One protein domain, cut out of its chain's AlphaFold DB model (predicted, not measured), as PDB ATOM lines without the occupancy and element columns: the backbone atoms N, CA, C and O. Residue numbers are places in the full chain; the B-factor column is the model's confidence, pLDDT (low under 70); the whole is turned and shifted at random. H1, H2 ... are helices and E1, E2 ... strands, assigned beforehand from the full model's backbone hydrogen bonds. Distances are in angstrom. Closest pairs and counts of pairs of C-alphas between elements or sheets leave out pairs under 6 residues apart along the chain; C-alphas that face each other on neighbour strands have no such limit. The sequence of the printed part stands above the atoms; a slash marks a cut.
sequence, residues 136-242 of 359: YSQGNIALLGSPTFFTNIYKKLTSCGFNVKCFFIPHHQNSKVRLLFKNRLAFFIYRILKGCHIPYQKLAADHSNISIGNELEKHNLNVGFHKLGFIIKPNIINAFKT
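This is residues 136 to 242 of the 359 residues of an uncharacterized protein of Marinifilum sp. JC120 (UniProt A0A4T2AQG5). A small three-stranded parallel sheet has helix H1 over one face, running along the strands; helices H4 and H5 make a small pair near the sheet, and H2 and H3 form an L at one end of the longest axis. From H3 a long link, residues 194 to 210, returns past the edge strand E2 to H4. The printed part has 107 residues, with five named helices and three named strands in the order E1 H1 E2 H2 H3 H4 E3 H5; the sheet order is E2 E1 E3, and the class is mixed, helices and strands. The whole is compact, with a radius of gyration of the C-alphas of 13.7 A and spans of 40 by 30 by 19 A.

E1, residues 140 to 145, is the inner strand. H1, residues 151 to 159, leads to the edge strand E2, residues 163 to 168. E2 and E1 are parallel at 22 degrees, with N 143 and O 165 within hydrogen-bond range at 2.8 A. E1, H1 and E2 form a strand-helix-strand unit, two parallel neighbour strands with a helix between, and its crossover is right-handed. H1 is on the sheet at a height of 9.3 A, over E2 and E1; its closest C-alphas to E2 are those of Thr 158 and Val 164, 6.3 A apart. H2, residues 175 to 182, and H3, residues 184 to 193, only just touch, only at the corner, with 3 pairs of C-alphas within 8 A; the closest are Phe 181 and Phe 187, 5.7 A, and the lines are about perpendicular at 83 degrees. Neither is on the sheet. Residues 201 to 202 pair in parallel with 167 to 168 of E2. H4, residues 211 to 217, only grazes the sheet. E3, residues 223 to 227, is the other edge strand, parallel to E1 at 14 degrees, with N 225 and O 142 at 2.8 A, within hydrogen-bond range. H5, residues 234 to 237, touches H4; their closest C-alphas, those of Gly 213 and Ile 236, are 4.8 A apart. In H1, H2, H3 and H4 every O i to N i+4 pair is within hydrogen-bond range, and H5 is too short for such a pair.

E1 begins at C-alpha 140, (56.736, 56.593, 76.459), and is 16.5 A long from first to last C-alpha. H1 measures 12.4 A, E2 16.7 A, H3 14.4 A and E3 13.9 A. H3 ends at C-alpha 193, (79.057, 43.637, 64.479), and H5 at C-alpha 237, (52.316, 59.884, 62.276).

The two C-alphas farthest apart, those of Ser 137 and Lys 176, are 40.6 A apart. The printed part has no cut, and the link from H3 to H4 is long. The mean pLDDT of the printed part is 93.2, and no printed residue is under 70.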
ATOM      1  N   TYR A 136      62.004  67.849  81.737       79.94
ATOM      2  CA  TYR A 136      61.115  67.002  80.946       79.94
ATOM      3  C   TYR A 136      60.284  66.068  81.825       79.94
ATOM      4  O   TYR A 136      60.751  65.552  82.841       79.94
ATOM      5  N   SER A 137      59.053  65.803  81.389       75.50
ATOM      6  CA  SER A 137      58.242  64.734  81.968       75.50
ATOM      7  C   SER A 137      58.710  63.376  81.437       75.50
ATOM      8  O   SER A 137      59.023  63.231  80.251       75.50
ATOM      9  N   GLN A 138      58.788  62.371  82.313       83.19
ATOM     10  CA  GLN A 138      59.024  60.994  81.880       83.19
ATOM     11  C   GLN A 138      57.839  60.534  81.022       83.19
ATOM     12  O   GLN A 138      56.682  60.793  81.347       83.19
ATOM     13  N   GLY A 139      58.129  59.860  79.911       89.62
ATOM     14  CA  GLY A 139      57.113  59.450  78.948       89.62
ATOM     15  C   GLY A 139      57.523  58.236  78.124       89.62
ATOM     16  O   GLY A 139      58.677  57.793  78.157       89.62
ATOM     17  N   ASN A 140      56.557  57.707  77.378       96.69
ATOM     18  CA  ASN A 140      56.736  56.593  76.459       96.69
ATOM     19  C   ASN A 140      57.283  57.120  75.130       96.69
ATOM     20  O   ASN A 140      56.590  57.830  74.397       96.69
ATOM     21  N   ILE A 141      58.524  56.767  74.816       97.88
ATOM     22  CA  ILE A 141      59.237  57.225  73.625       97.88
ATOM     23  C   ILE A 141      59.355  56.088  72.622       97.88
ATOM     24  O   ILE A 141      59.683  54.959  72.991       97.88
ATOM     25  N   ALA A 142      59.160  56.394  71.343       98.19
ATOM     26  CA  ALA A 142      59.417  55.449  70.269       98.19
ATOM     27  C   ALA A 142      60.583  55.876  69.382       98.19
ATOM     28  O   ALA A 142      60.657  57.015  68.926       98.19
ATOM     29  N   LEU A 143      61.447  54.920  69.059       98.50
ATOM     30  CA  LEU A 143      62.486  55.059  68.046       98.50
ATOM     31  C   LEU A 143      62.103  54.200  66.836       98.50
ATOM     32  O   LEU A 143      62.038  52.976  66.950       98.50
ATOM     33  N   LEU A 144      61.816  54.826  65.690       97.56
ATOM     34  CA  LEU A 144      61.298  54.146  64.494       97.56
ATOM     35  C   LEU A 144      62.362  54.024  63.403       97.56
ATOM     36  O   LEU A 144      62.789  55.018  62.815       97.56
ATOM     37  N   GLY A 145      62.776  52.795  63.099       95.38
ATOM     38  CA  GLY A 145      63.827  52.507  62.119       95.38
ATOM     39  C   GLY A 145      64.764  51.386  62.562       95.38
ATOM     40  O   GLY A 145      64.421  50.555  63.399       95.38
ATOM     41  N   SER A 146      65.957  51.320  61.967       93.12
ATOM     42  CA  SER A 146      66.905  50.244  62.278       93.12
ATOM     43  C   SER A 146      67.479  50.384  63.699       93.12
ATOM     44  O   SER A 146      68.070  51.423  64.005       93.12
ATOM     45  N   PRO A 147      67.419  49.342  64.553       94.69
ATOM     46  CA  PRO A 147      67.927  49.403  65.928       94.69
ATOM     47  C   PRO A 147      69.434  49.692  66.008       94.69
ATOM     48  O   PRO A 147      69.910  50.260  66.990       94.69
ATOM     49  N   THR A 148      70.209  49.368  64.966       93.75
ATOM     50  CA  THR A 148      71.653  49.665  64.941       93.75
ATOM     51  C   THR A 148      71.954  51.160  64.903       93.75
ATOM     52  O   THR A 148      73.041  51.569  65.283       93.75
ATOM     53  N   PHE A 149      71.014  51.984  64.436       94.56
ATOM     54  CA  PHE A 149      71.166  53.438  64.434       94.56
ATOM     55  C   PHE A 149      70.853  54.055  65.808       94.56
ATOM     56  O   PHE A 149      71.442  55.060  66.186       94.56
ATOM     57  N   PHE A 150      69.964  53.428  66.577       96.62
ATOM     58  CA  PHE A 150      69.399  54.006  67.795       96.62
ATOM     59  C   PHE A 150      70.138  53.659  69.083       96.62
ATOM     60  O   PHE A 150      69.699  54.071  70.148       96.62
ATOM     61  N   THR A 151      71.249  52.922  69.026       95.50
ATOM     62  CA  THR A 151      71.902  52.401  70.242       95.50
ATOM     63  C   THR A 151      72.276  53.508  71.237       95.50
ATOM     64  O   THR A 151      71.950  53.391  72.417       95.50
ATOM     65  N   ASN A 152      72.886  54.604  70.777       95.94
ATOM     66  CA  ASN A 152      73.261  55.717  71.658       95.94
ATOM     67  C   ASN A 152      72.049  56.534  72.118       95.94
ATOM     68  O   ASN A 152      71.959  56.890  73.291       95.94
ATOM     69  N   ILE A 153      71.097  56.782  71.212       97.12
ATOM     70  CA  ILE A 153      69.856  57.513  71.510       97.12
ATOM     71  C   ILE A 153      69.070  56.784  72.601       97.12
ATOM     72  O   ILE A 153      68.692  57.390  73.598       97.12
ATOM     73  N   TYR A 154      68.893  55.470  72.443       97.56
ATOM     74  CA  TYR A 154      68.223  54.604  73.405       97.56
ATOM     75  C   TYR A 154      68.868  54.722  74.785       97.56
ATOM     76  O   TYR A 154      68.191  55.116  75.727       97.56
ATOM     77  N   LYS A 155      70.186  54.480  74.885       95.88
ATOM     78  CA  LYS A 155      70.926  54.545  76.156       95.88
ATOM     79  C   LYS A 155      70.774  55.903  76.845       95.88
ATOM     80  O   LYS A 155      70.496  55.948  78.040       95.88
ATOM     81  N   LYS A 156      70.926  56.996  76.088       95.75
ATOM     82  CA  LYS A 156      70.841  58.368  76.611       95.75
ATOM     83  C   LYS A 156      69.442  58.706  77.132       95.75
ATOM     84  O   LYS A 156      69.308  59.371  78.153       95.75
ATOM     85  N   LEU A 157      68.397  58.254  76.444       96.00
ATOM     86  CA  LEU A 157      67.015  58.480  76.864       96.00
ATOM     87  C   LEU A 157      66.634  57.600  78.060       96.00
ATOM     88  O   LEU A 157      66.040  58.101  79.013       96.00
ATOM     89  N   THR A 158      67.031  56.325  78.075       95.56
ATOM     90  CA  THR A 158      66.780  55.449  79.228       95.56
ATOM     91  C   THR A 158      67.508  55.936  80.478       95.56
ATOM     92  O   THR A 158      66.916  55.940  81.551       95.56
ATOM     93  N   SER A 159      68.747  56.440  80.359       94.12
ATOM     94  CA  SER A 159      69.462  57.048  81.498       94.12
ATOM     95  C   SER A 159      68.800  58.328  82.011       94.12
ATOM     96  O   SER A 159      69.044  58.743  83.136       94.12
ATOM     97  N   CYS A 160      67.959  58.958  81.191       92.75
ATOM     98  CA  CYS A 160      67.143  60.103  81.576       92.75
ATOM     99  C   CYS A 160      65.782  59.701  82.174       92.75
ATOM    100  O   CYS A 160      65.004  60.588  82.507       92.75
ATOM    101  N   GLY A 161      65.483  58.404  82.318       94.38
ATOM    102  CA  GLY A 161      64.231  57.905  82.897       94.38
ATOM    103  C   GLY A 161      63.070  57.767  81.906       94.38
ATOM    104  O   GLY A 161      61.940  57.532  82.324       94.38
ATOM    105  N   PHE A 162      63.309  57.905  80.597       96.19
ATOM    106  CA  PHE A 162      62.272  57.644  79.596       96.19
ATOM    107  C   PHE A 162      62.010  56.143  79.430       96.19
ATOM    108  O   PHE A 162      62.939  55.332  79.416       96.19
ATOM    109  N   ASN A 163      60.747  55.784  79.188       96.94
ATOM    110  CA  ASN A 163      60.372  54.441  78.765       96.94
ATOM    111  C   ASN A 163      60.525  54.335  77.242       96.94
ATOM    112  O   ASN A 163      59.652  54.763  76.487       96.94
ATOM    113  N   VAL A 164      61.663  53.817  76.779       97.88
ATOM    114  CA  VAL A 164      62.026  53.827  75.356       97.88
ATOM    115  C   VAL A 164      61.724  52.483  74.702       97.88
ATOM    116  O   VAL A 164      62.228  51.441  75.125       97.88
ATOM    117  N   LYS A 165      60.973  52.512  73.598       98.19
ATOM    118  CA  LYS A 165      60.728  51.357  72.727       98.19
ATOM    119  C   LYS A 165      61.317  51.592  71.344       98.19
ATOM    120  O   LYS A 165      61.162  52.659  70.758       98.19
ATOM    121  N   CYS A 166      61.988  50.583  70.797       98.19
ATOM    122  CA  CYS A 166      62.490  50.618  69.427       98.19
ATOM    123  C   CYS A 166      61.581  49.780  68.524       98.19
ATOM    124  O   CYS A 166      61.377  48.595  68.785       98.19
ATOM    125  N   PHE A 167      61.096  50.366  67.432       97.81
ATOM    126  CA  PHE A 167      60.279  49.694  66.426       97.81
ATOM    127  C   PHE A 167      61.025  49.626  65.097       97.81
ATOM    128  O   PHE A 167      61.434  50.645  64.537       97.81
ATOM    129  N   PHE A 168      61.197  48.414  64.576       95.69
ATOM    130  CA  PHE A 168      61.933  48.158  63.349       95.69
ATOM    131  C   PHE A 168      60.996  47.808  62.198       95.69
ATOM    132  O   PHE A 168      60.400  46.731  62.175       95.69
ATOM    133  N   ILE A 169      60.935  48.695  61.204       93.00
ATOM    134  CA  ILE A 169      60.270  48.459  59.919       93.00
ATOM    135  C   ILE A 169      61.352  47.997  58.924       93.00
ATOM    136  O   ILE A 169      62.193  48.811  58.532       93.00
ATOM    137  N   PRO A 170      61.393  46.711  58.519       90.25
ATOM    138  CA  PRO A 170      62.464  46.137  57.694       90.25
ATOM    139  C   PRO A 170      62.316  46.499  56.200       90.25
ATOM    140  O   PRO A 170      62.329  45.630  55.326       90.25
ATOM    141  N   HIS A 171      62.182  47.791  55.903       88.56
ATOM    142  CA  HIS A 171      62.079  48.342  54.556       88.56
ATOM    143  C   HIS A 171      63.314  49.183  54.223       88.56
ATOM    144  O   HIS A 171      63.787  49.977  55.035       88.56
ATOM    145  N   HIS A 172      63.828  49.033  53.003       87.56
ATOM    146  CA  HIS A 172      64.909  49.862  52.485       87.56
ATOM    147  C   HIS A 172      64.837  49.933  50.955       87.56
ATOM    148  O   HIS A 172      64.529  48.928  50.304       87.56
ATOM    149  N   GLN A 173      65.166  51.096  50.382       84.56
ATOM    150  CA  GLN A 173      65.163  51.319  48.929       84.56
ATOM    151  C   GLN A 173      66.189  50.408  48.229       84.56
ATOM    152  O   GLN A 173      65.859  49.672  47.301       84.56
ATOM    153  N   ASN A 174      67.421  50.362  48.750       87.00
ATOM    154  CA  ASN A 174      68.462  49.436  48.289       87.00
ATOM    155  C   ASN A 174      68.064  47.961  48.519       87.00
ATOM    156  O   ASN A 174      67.815  47.549  49.656       87.00
ATOM    157  N   SER A 175      68.062  47.169  47.444       87.00
ATOM    158  CA  SER A 175      67.674  45.752  47.434       87.00
ATOM    159  C   SER A 175      68.565  44.855  48.293       87.00
ATOM    160  O   SER A 175      68.047  43.978  48.981       87.00
ATOM    161  N   LYS A 176      69.880  45.104  48.326       90.75
ATOM    162  CA  LYS A 176      70.838  44.337  49.140       90.75
ATOM    163  C   LYS A 176      70.593  44.558  50.632       90.75
ATOM    164  O   LYS A 176      70.549  43.608  51.406       90.75
ATOM    165  N   VAL A 177      70.353  45.809  51.027       88.19
ATOM    166  CA  VAL A 177      70.012  46.152  52.421       88.19
ATOM    167  C   VAL A 177      68.657  45.559  52.809       88.19
ATOM    168  O   VAL A 177      68.498  45.027  53.904       88.19
ATOM    169  N   ARG A 178      67.684  45.580  51.894       88.00
ATOM    170  CA  ARG A 178      66.381  44.943  52.108       88.00
ATOM    171  C   ARG A 178      66.507  43.429  52.305       88.00
ATOM    172  O   ARG A 178      65.829  42.882  53.170       88.00
ATOM    173  N   LEU A 179      67.384  42.760  51.554       89.06
ATOM    174  CA  LEU A 179      67.677  41.336  51.739       89.06
ATOM    175  C   LEU A 179      68.298  41.066  53.118       89.06
ATOM    176  O   LEU A 179      67.827  40.180  53.830       89.06
ATOM    177  N   LEU A 180      69.275  41.886  53.529       89.75
ATOM    178  CA  LEU A 180      69.870  41.830  54.869       89.75
ATOM    179  C   LEU A 180      68.805  41.961  55.969       89.75
ATOM    180  O   LEU A 180      68.792  41.164  56.897       89.75
ATOM    181  N   PHE A 181      67.889  42.928  55.862       90.19
ATOM    182  CA  PHE A 181      66.841  43.166  56.867       90.19
ATOM    183  C   PHE A 181      65.771  42.066  56.922       90.19
ATOM    184  O   PHE A 181      65.135  41.865  57.962       90.19
ATOM    185  N   LYS A 182      65.548  41.354  55.811       86.62
ATOM    186  CA  LYS A 182      64.613  40.223  55.751       86.62
ATOM    187  C   LYS A 182      65.209  38.948  56.353       86.62
ATOM    188  O   LYS A 182      64.478  38.212  57.015       86.62
ATOM    189  N   ASN A 183      66.507  38.702  56.168       90.00
ATOM    190  CA  ASN A 183      67.178  37.514  56.692       90.00
ATOM    191  C   ASN A 183      67.500  37.666  58.193       90.00
ATOM    192  O   ASN A 183      68.318  38.494  58.590       90.00
ATOM    193  N   ARG A 184      66.865  36.839  59.037       89.94
ATOM    194  CA  ARG A 184      66.994  36.911  60.505       89.94
ATOM    195  C   ARG A 184      68.432  36.708  60.987       89.94
ATOM    196  O   ARG A 184      68.879  37.478  61.831       89.94
ATOM    197  N   LEU A 185      69.137  35.707  60.457       92.44
ATOM    198  CA  LEU A 185      70.497  35.372  60.882       92.44
ATOM    199  C   LEU A 185      71.491  36.450  60.438       92.44
ATOM    200  O   LEU A 185      72.271  36.944  61.248       92.44
ATOM    201  N   ALA A 186      71.409  36.878  59.178       92.81
ATOM    202  CA  ALA A 186      72.280  37.926  58.656       92.81
ATOM    203  C   ALA A 186      72.082  39.253  59.409       92.81
ATOM    204  O   ALA A 186      73.052  39.914  59.780       92.81
ATOM    205  N   PHE A 187      70.829  39.628  59.695       92.31
ATOM    206  CA  PHE A 187      70.532  40.823  60.480       92.31
ATOM    207  C   PHE A 187      71.006  40.709  61.934       92.31
ATOM    208  O   PHE A 187      71.494  41.685  62.501       92.31
ATOM    209  N   PHE A 188      70.890  39.524  62.538       92.25
ATOM    210  CA  PHE A 188      71.404  39.256  63.879       92.25
ATOM    211  C   PHE A 188      72.925  39.443  63.951       92.25
ATOM    212  O   PHE A 188      73.398  40.215  64.784       92.25
ATOM    213  N   ILE A 189      73.679  38.842  63.024       93.69
ATOM    214  CA  ILE A 189      75.137  39.019  62.924       93.69
ATOM    215  C   ILE A 189      75.481  40.497  62.706       93.69
ATOM    216  O   ILE A 189      76.333  41.050  63.400       93.69
ATOM    217  N   TYR A 190      74.775  41.175  61.796       93.00
ATOM    218  CA  TYR A 190      74.968  42.604  61.549       93.00
ATOM    219  C   TYR A 190      74.780  43.454  62.816       93.00
ATOM    220  O   TYR A 190      75.547  44.390  63.045       93.00
ATOM    221  N   ARG A 191      73.801  43.130  63.671       94.75
ATOM    222  CA  ARG A 191      73.606  43.819  64.956       94.75
ATOM    223  C   ARG A 191      74.777  43.612  65.910       94.75
ATOM    224  O   ARG A 191      75.218  44.599  66.497       94.75
ATOM    225  N   ILE A 192      75.289  42.385  66.026       93.69
ATOM    226  CA  ILE A 192      76.462  42.074  66.860       93.69
ATOM    227  C   ILE A 192      77.672  42.879  66.383       93.69
ATOM    228  O   ILE A 192      78.285  43.586  67.177       93.69
ATOM    229  N   LEU A 193      77.953  42.871  65.075       94.19
ATOM    230  CA  LEU A 193      79.057  43.637  64.479       94.19
ATOM    231  C   LEU A 193      78.930  45.153  64.702       94.19
ATOM    232  O   LEU A 193      79.923  45.875  64.686       94.19
ATOM    233  N   LYS A 194      77.705  45.654  64.891       91.88
ATOM    234  CA  LYS A 194      77.423  47.058  65.221       91.88
ATOM    235  C   LYS A 194      77.323  47.330  66.725       91.88
ATOM    236  O   LYS A 194      76.983  48.449  67.095       91.88
ATOM    237  N   GLY A 195      77.576  46.341  67.583       91.88
ATOM    238  CA  GLY A 195      77.462  46.474  69.039       91.88
ATOM    239  C   GLY A 195      76.039  46.789  69.525       91.88
ATOM    240  O   GLY A 195      75.859  47.361  70.602       91.88
ATOM    241  N   CYS A 196      75.014  46.454  68.735       93.12
ATOM    242  CA  CYS A 196      73.621  46.808  69.000       93.12
ATOM    243  C   CYS A 196      72.915  45.722  69.824       93.12
ATOM    244  O   CYS A 196      72.467  44.705  69.290       93.12
ATOM    245  N   HIS A 197      72.742  45.999  71.116       90.69
ATOM    246  CA  HIS A 197      72.125  45.085  72.087       90.69
ATOM    247  C   HIS A 197      70.748  45.552  72.578       90.69
ATOM    248  O   HIS A 197      70.159  44.925  73.451       90.69
ATOM    249  N   ILE A 198      70.216  46.646  72.026       94.62
ATOM    250  CA  ILE A 198      68.930  47.190  72.475       94.62
ATOM    251  C   ILE A 198      67.765  46.268  72.069       94.62
ATOM    252  O   ILE A 198      67.810  45.684  70.972       94.62
ATOM    253  N   PRO A 199      66.723  46.137  72.913       95.12
ATOM    254  CA  PRO A 199      65.500  45.439  72.543       95.12
ATOM    255  C   PRO A 199      64.761  46.216  71.450       95.12
ATOM    256  O   PRO A 199      64.763  47.449  71.425       95.12
ATOM    257  N   TYR A 200      64.122  45.495  70.532       96.44
ATOM    258  CA  TYR A 200      63.291  46.095  69.494       96.44
ATOM    259  C   TYR A 200      62.137  45.171  69.114       96.44
ATOM    260  O   TYR A 200      62.254  43.947  69.167       96.44
ATOM    261  N   GLN A 201      61.048  45.776  68.659       96.38
ATOM    262  CA  GLN A 201      59.903  45.088  68.090       96.38
ATOM    263  C   GLN A 201      59.928  45.232  66.572       96.38
ATOM    264  O   GLN A 201      60.032  46.336  66.037       96.38
ATOM    265  N   LYS A 202      59.862  44.112  65.855       95.00
ATOM    266  CA  LYS A 202      59.774  44.115  64.392       95.00
ATOM    267  C   LYS A 202      58.319  44.338  63.977       95.00
ATOM    268  O   LYS A 202      57.446  43.619  64.445       95.00
ATOM    269  N   LEU A 203      58.085  45.299  63.089       94.69
ATOM    270  CA  LEU A 203      56.772  45.599  62.510       94.69
ATOM    271  C   LEU A 203      56.665  45.065  61.073       94.69
ATOM    272  O   LEU A 203      57.614  44.471  60.540       94.69
ATOM    273  N   ALA A 204      55.502  45.266  60.445       88.19
ATOM    274  CA  ALA A 204      55.258  44.875  59.060       88.19
ATOM    275  C   ALA A 204      56.326  45.458  58.114       88.19
ATOM    276  O   ALA A 204      56.760  46.599  58.257       88.19
ATOM    277  N   ALA A 205      56.769  44.653  57.144       82.00
ATOM    278  CA  ALA A 205      57.780  45.073  56.171       82.00
ATOM    279  C   ALA A 205      57.223  46.043  55.126       82.00
ATOM    280  O   ALA A 205      57.963  46.877  54.600       82.00
ATOM    281  N   ASP A 206      55.935  45.908  54.812       87.81
ATOM    282  CA  ASP A 206      55.249  46.896  54.007       87.81
ATOM    283  C   ASP A 206      54.884  48.110  54.867       87.81
ATOM    284  O   ASP A 206      53.968  48.072  55.682       87.81
ATOM    285  N   HIS A 207      55.613  49.196  54.641       85.44
ATOM    286  CA  HIS A 207      55.419  50.495  55.270       85.44
ATOM    287  C   HIS A 207      54.065  51.174  54.991       85.44
ATOM    288  O   HIS A 207      53.728  52.115  55.707       85.44
ATOM    289  N   SER A 208      53.293  50.736  53.986       87.94
ATOM    290  CA  SER A 208      51.916  51.213  53.781       87.94
ATOM    291  C   SER A 208      50.877  50.450  54.593       87.94
ATOM    292  O   SER A 208      49.713  50.844  54.609       87.94
ATOM    293  N   ASN A 209      51.268  49.372  55.272       91.25
ATOM    294  CA  ASN A 209      50.325  48.533  55.983       91.25
ATOM    295  C   ASN A 209      49.776  49.244  57.232       91.25
ATOM    296  O   ASN A 209      50.531  49.672  58.110       91.25
ATOM    297  N   ILE A 210      48.444  49.318  57.332       92.12
ATOM    298  CA  ILE A 210      47.743  49.979  58.439       92.12
ATOM    299  C   ILE A 210      48.096  49.379  59.808       92.12
ATOM    300  O   ILE A 210      48.186  50.115  60.789       92.12
ATOM    301  N   SER A 211      48.406  48.075  59.858       94.50
ATOM    302  CA  SER A 211      48.759  47.352  61.090       94.50
ATOM    303  C   SER A 211      49.953  47.946  61.842       94.50
ATOM    304  O   SER A 211      50.048  47.761  63.051       94.50
ATOM    305  N   ILE A 212      50.839  48.682  61.159       95.19
ATOM    306  CA  ILE A 212      51.946  49.397  61.805       95.19
ATOM    307  C   ILE A 212      51.396  50.435  62.791       95.19
ATOM    308  O   ILE A 212      51.849  50.478  63.928       95.19
ATOM    309  N   GLY A 213      50.408  51.231  62.368       94.62
ATOM    310  CA  GLY A 213      49.753  52.228  63.223       94.62
ATOM    311  C   GLY A 213      49.039  51.569  64.401       94.62
ATOM    312  O   GLY A 213      49.340  51.885  65.548       94.62
ATOM    313  N   ASN A 214      48.213  50.554  64.119       95.25
ATOM    314  CA  ASN A 214      47.465  49.811  65.141       95.25
ATOM    315  C   ASN A 214      48.378  49.199  66.216       95.25
ATOM    316  O   ASN A 214      47.990  49.086  67.374       95.25
ATOM    317  N   GLU A 215      49.581  48.756  65.845       96.62
ATOM    318  CA  GLU A 215      50.545  48.227  66.809       96.62
ATOM    319  C   GLU A 215      51.177  49.334  67.659       96.62
ATOM    320  O   GLU A 215      51.311  49.177  68.871       96.62
ATOM    321  N   LEU A 216      51.532  50.470  67.053       97.12
ATOM    322  CA  LEU A 216      52.094  51.616  67.774       97.12
ATOM    323  C   LEU A 216      51.102  52.183  68.804       97.12
ATOM    324  O   LEU A 216      51.502  52.495  69.929       97.12
ATOM    325  N   GLU A 217      49.815  52.250  68.460       95.75
ATOM    326  CA  GLU A 217      48.747  52.763  69.329       95.75
ATOM    327  C   GLU A 217      48.612  51.981  70.647       95.75
ATOM    328  O   GLU A 217      48.358  52.575  71.698       95.75
ATOM    329  N   LYS A 218      48.904  50.670  70.648       96.56
ATOM    330  CA  LYS A 218      48.877  49.820  71.858       96.56
ATOM    331  C   LYS A 218      49.879  50.247  72.932       96.56
ATOM    332  O   LYS A 218      49.798  49.794  74.072       96.56
ATOM    333  N   HIS A 219      50.866  51.068  72.580       96.62
ATOM    334  CA  HIS A 219      51.963  51.435  73.470       96.62
ATOM    335  C   HIS A 219      51.837  52.824  74.093       96.62
ATOM    336  O   HIS A 219      52.731  53.210  74.846       96.62
ATOM    337  N   ASN A 220      50.745  53.552  73.828       95.06
ATOM    338  CA  ASN A 220      50.459  54.841  74.464       95.06
ATOM    339  C   ASN A 220      51.641  55.831  74.348       95.06
ATOM    340  O   ASN A 220      52.103  56.392  75.347       95.06
ATOM    341  N   LEU A 221      52.181  55.967  73.133       96.81
ATOM    342  CA  LEU A 221      53.437  56.662  72.838       96.81
ATOM    343  C   LEU A 221      53.243  58.187  72.869       96.81
ATOM    344  O   LEU A 221      52.328  58.727  72.249       96.81
ATOM    345  N   ASN A 222      54.121  58.899  73.577       95.31
ATOM    346  CA  ASN A 222      54.095  60.359  73.660       95.31
ATOM    347  C   ASN A 222      54.800  60.989  72.456       95.31
ATOM    348  O   ASN A 222      54.184  61.718  71.683       95.31
ATOM    349  N   VAL A 223      56.089  60.679  72.298       97.19
ATOM    350  CA  VAL A 223      56.965  61.261  71.276       97.19
ATOM    351  C   VAL A 223      57.638  60.141  70.495       97.19
ATOM    352  O   VAL A 223      58.169  59.190  71.073       97.19
ATOM    353  N   GLY A 224      57.639  60.265  69.174       97.88
ATOM    354  CA  GLY A 224      58.428  59.419  68.289       97.88
ATOM    355  C   GLY A 224      59.653  60.158  67.757       97.88
ATOM    356  O   GLY A 224      59.621  61.368  67.569       97.88
ATOM    357  N   PHE A 225      60.713  59.429  67.431       98.50
ATOM    358  CA  PHE A 225      61.822  59.914  66.611       98.50
ATOM    359  C   PHE A 225      62.137  58.871  65.544       98.50
ATOM    360  O   PHE A 225      62.263  57.683  65.859       98.50
ATOM    361  N   HIS A 226      62.261  59.281  64.281       97.69
ATOM    362  CA  HIS A 226      62.423  58.328  63.186       97.69
ATOM    363  C   HIS A 226      63.744  58.452  62.429       97.69
ATOM    364  O   HIS A 226      64.329  59.517  62.252       97.69
ATOM    365  N   LYS A 227      64.183  57.310  61.895       95.44
ATOM    366  CA  LYS A 227      65.164  57.223  60.817       95.44
ATOM    367  C   LYS A 227      64.652  56.235  59.778       95.44
ATOM    368  O   LYS A 227      65.072  55.079  59.720       95.44
ATOM    369  N   LEU A 228      63.709  56.717  58.976       93.31
ATOM    370  CA  LEU A 228      63.018  55.958  57.936       93.31
ATOM    371  C   LEU A 228      63.379  56.534  56.566       93.31
ATOM    372  O   LEU A 228      63.548  57.739  56.418       93.31
ATOM    373  N   GLY A 229      63.548  55.657  55.578       88.75
ATOM    374  CA  GLY A 229      63.959  56.019  54.216       88.75
ATOM    375  C   GLY A 229      62.798  56.082  53.224       88.75
ATOM    376  O   GLY A 229      62.994  55.774  52.051       88.75
ATOM    377  N   PHE A 230      61.586  56.374  53.690       90.00
ATOM    378  CA  PHE A 230      60.355  56.323  52.903       90.00
ATOM    379  C   PHE A 230      59.325  57.334  53.417       90.00
ATOM    380  O   PHE A 230      59.465  57.841  54.529       90.00
ATOM    381  N   ILE A 231      58.288  57.601  52.616       89.56
ATOM    382  CA  ILE A 231      57.184  58.493  52.994       89.56
ATOM    383  C   ILE A 231      56.382  57.842  54.124       89.56
ATOM    384  O   ILE A 231      55.838  56.748  53.956       89.56
ATOM    385  N   ILE A 232      56.323  58.513  55.271       93.25
ATOM    386  CA  ILE A 232      55.627  58.032  56.464       93.25
ATOM    387  C   ILE A 232      54.134  58.313  56.305       93.25
ATOM    388  O   ILE A 232      53.732  59.413  55.939       93.25
ATOM    389  N   LYS A 233      53.307  57.294  56.537       93.88
ATOM    390  CA  LYS A 233      51.858  57.383  56.354       93.88
ATOM    391  C   LYS A 233      51.163  57.984  57.586       93.88
ATOM    392  O   LYS A 233      51.677  57.820  58.696       93.88
ATOM    393  N   PRO A 234      49.984  58.621  57.424       94.06
ATOM    394  CA  PRO A 234      49.257  59.252  58.529       94.06
ATOM    395  C   PRO A 234      48.989  58.331  59.724       94.06
ATOM    396  O   PRO A 234      49.115  58.764  60.857       94.06
ATOM    397  N   ASN A 235      48.712  57.045  59.497       93.19
ATOM    398  CA  ASN A 235      48.498  56.074  60.578       93.19
ATOM    399  C   ASN A 235      49.736  55.851  61.466       93.19
ATOM    400  O   ASN A 235      49.600  55.444  62.610       93.19
ATOM    401  N   ILE A 236      50.943  56.098  60.950       95.81
ATOM    402  CA  ILE A 236      52.174  56.063  61.749       95.81
ATOM    403  C   ILE A 236      52.372  57.409  62.448       95.81
ATOM    404  O   ILE A 236      52.718  57.436  63.623       95.81
ATOM    405  N   ILE A 237      52.153  58.522  61.738       95.62
ATOM    406  CA  ILE A 237      52.316  59.884  62.276       95.62
ATOM    407  C   ILE A 237      51.377  60.109  63.472       95.62
ATOM    408  O   ILE A 237      51.812  60.589  64.516       95.62
ATOM    409  N   ASN A 238      50.116  59.696  63.339       95.38
ATOM    410  CA  ASN A 238      49.056  59.940  64.317       95.38
ATOM    411  C   ASN A 238      49.113  59.005  65.538       95.38
ATOM    412  O   ASN A 238      48.378  59.220  66.496       95.38
ATOM    413  N   ALA A 239      50.000  58.003  65.546       96.50
ATOM    414  CA  ALA A 239      50.165  57.088  66.677       96.50
ATOM    415  C   ALA A 239      50.884  57.726  67.889       96.50
ATOM    416  O   ALA A 239      51.050  57.081  68.927       96.50
ATOM    417  N   PHE A 240      51.342  58.977  67.764       96.75
ATOM    418  CA  PHE A 240      52.086  59.713  68.788       96.75
ATOM    419  C   PHE A 240      51.262  60.879  69.321       96.75
ATOM    420  O   PHE A 240      50.869  61.753  68.555       96.75
ATOM    421  N   LYS A 241      51.073  60.948  70.643       95.25
ATOM    422  CA  LYS A 241      50.268  62.012  71.271       95.25
ATOM    423  C   LYS A 241      50.797  63.418  71.005       95.25
ATOM    424  O   LYS A 241      50.017  64.342  70.823       95.25
ATOM    425  N   THR A 242      52.116  63.586  71.049       95.12
ATOM    426  CA  THR A 242      52.776  64.887  70.872       95.12
ATOM    427  C   THR A 242      53.391  65.025  69.480       95.12
ATOM    428  O   THR A 242      53.548  66.136  68.982       95.12
TER     429      THR A 242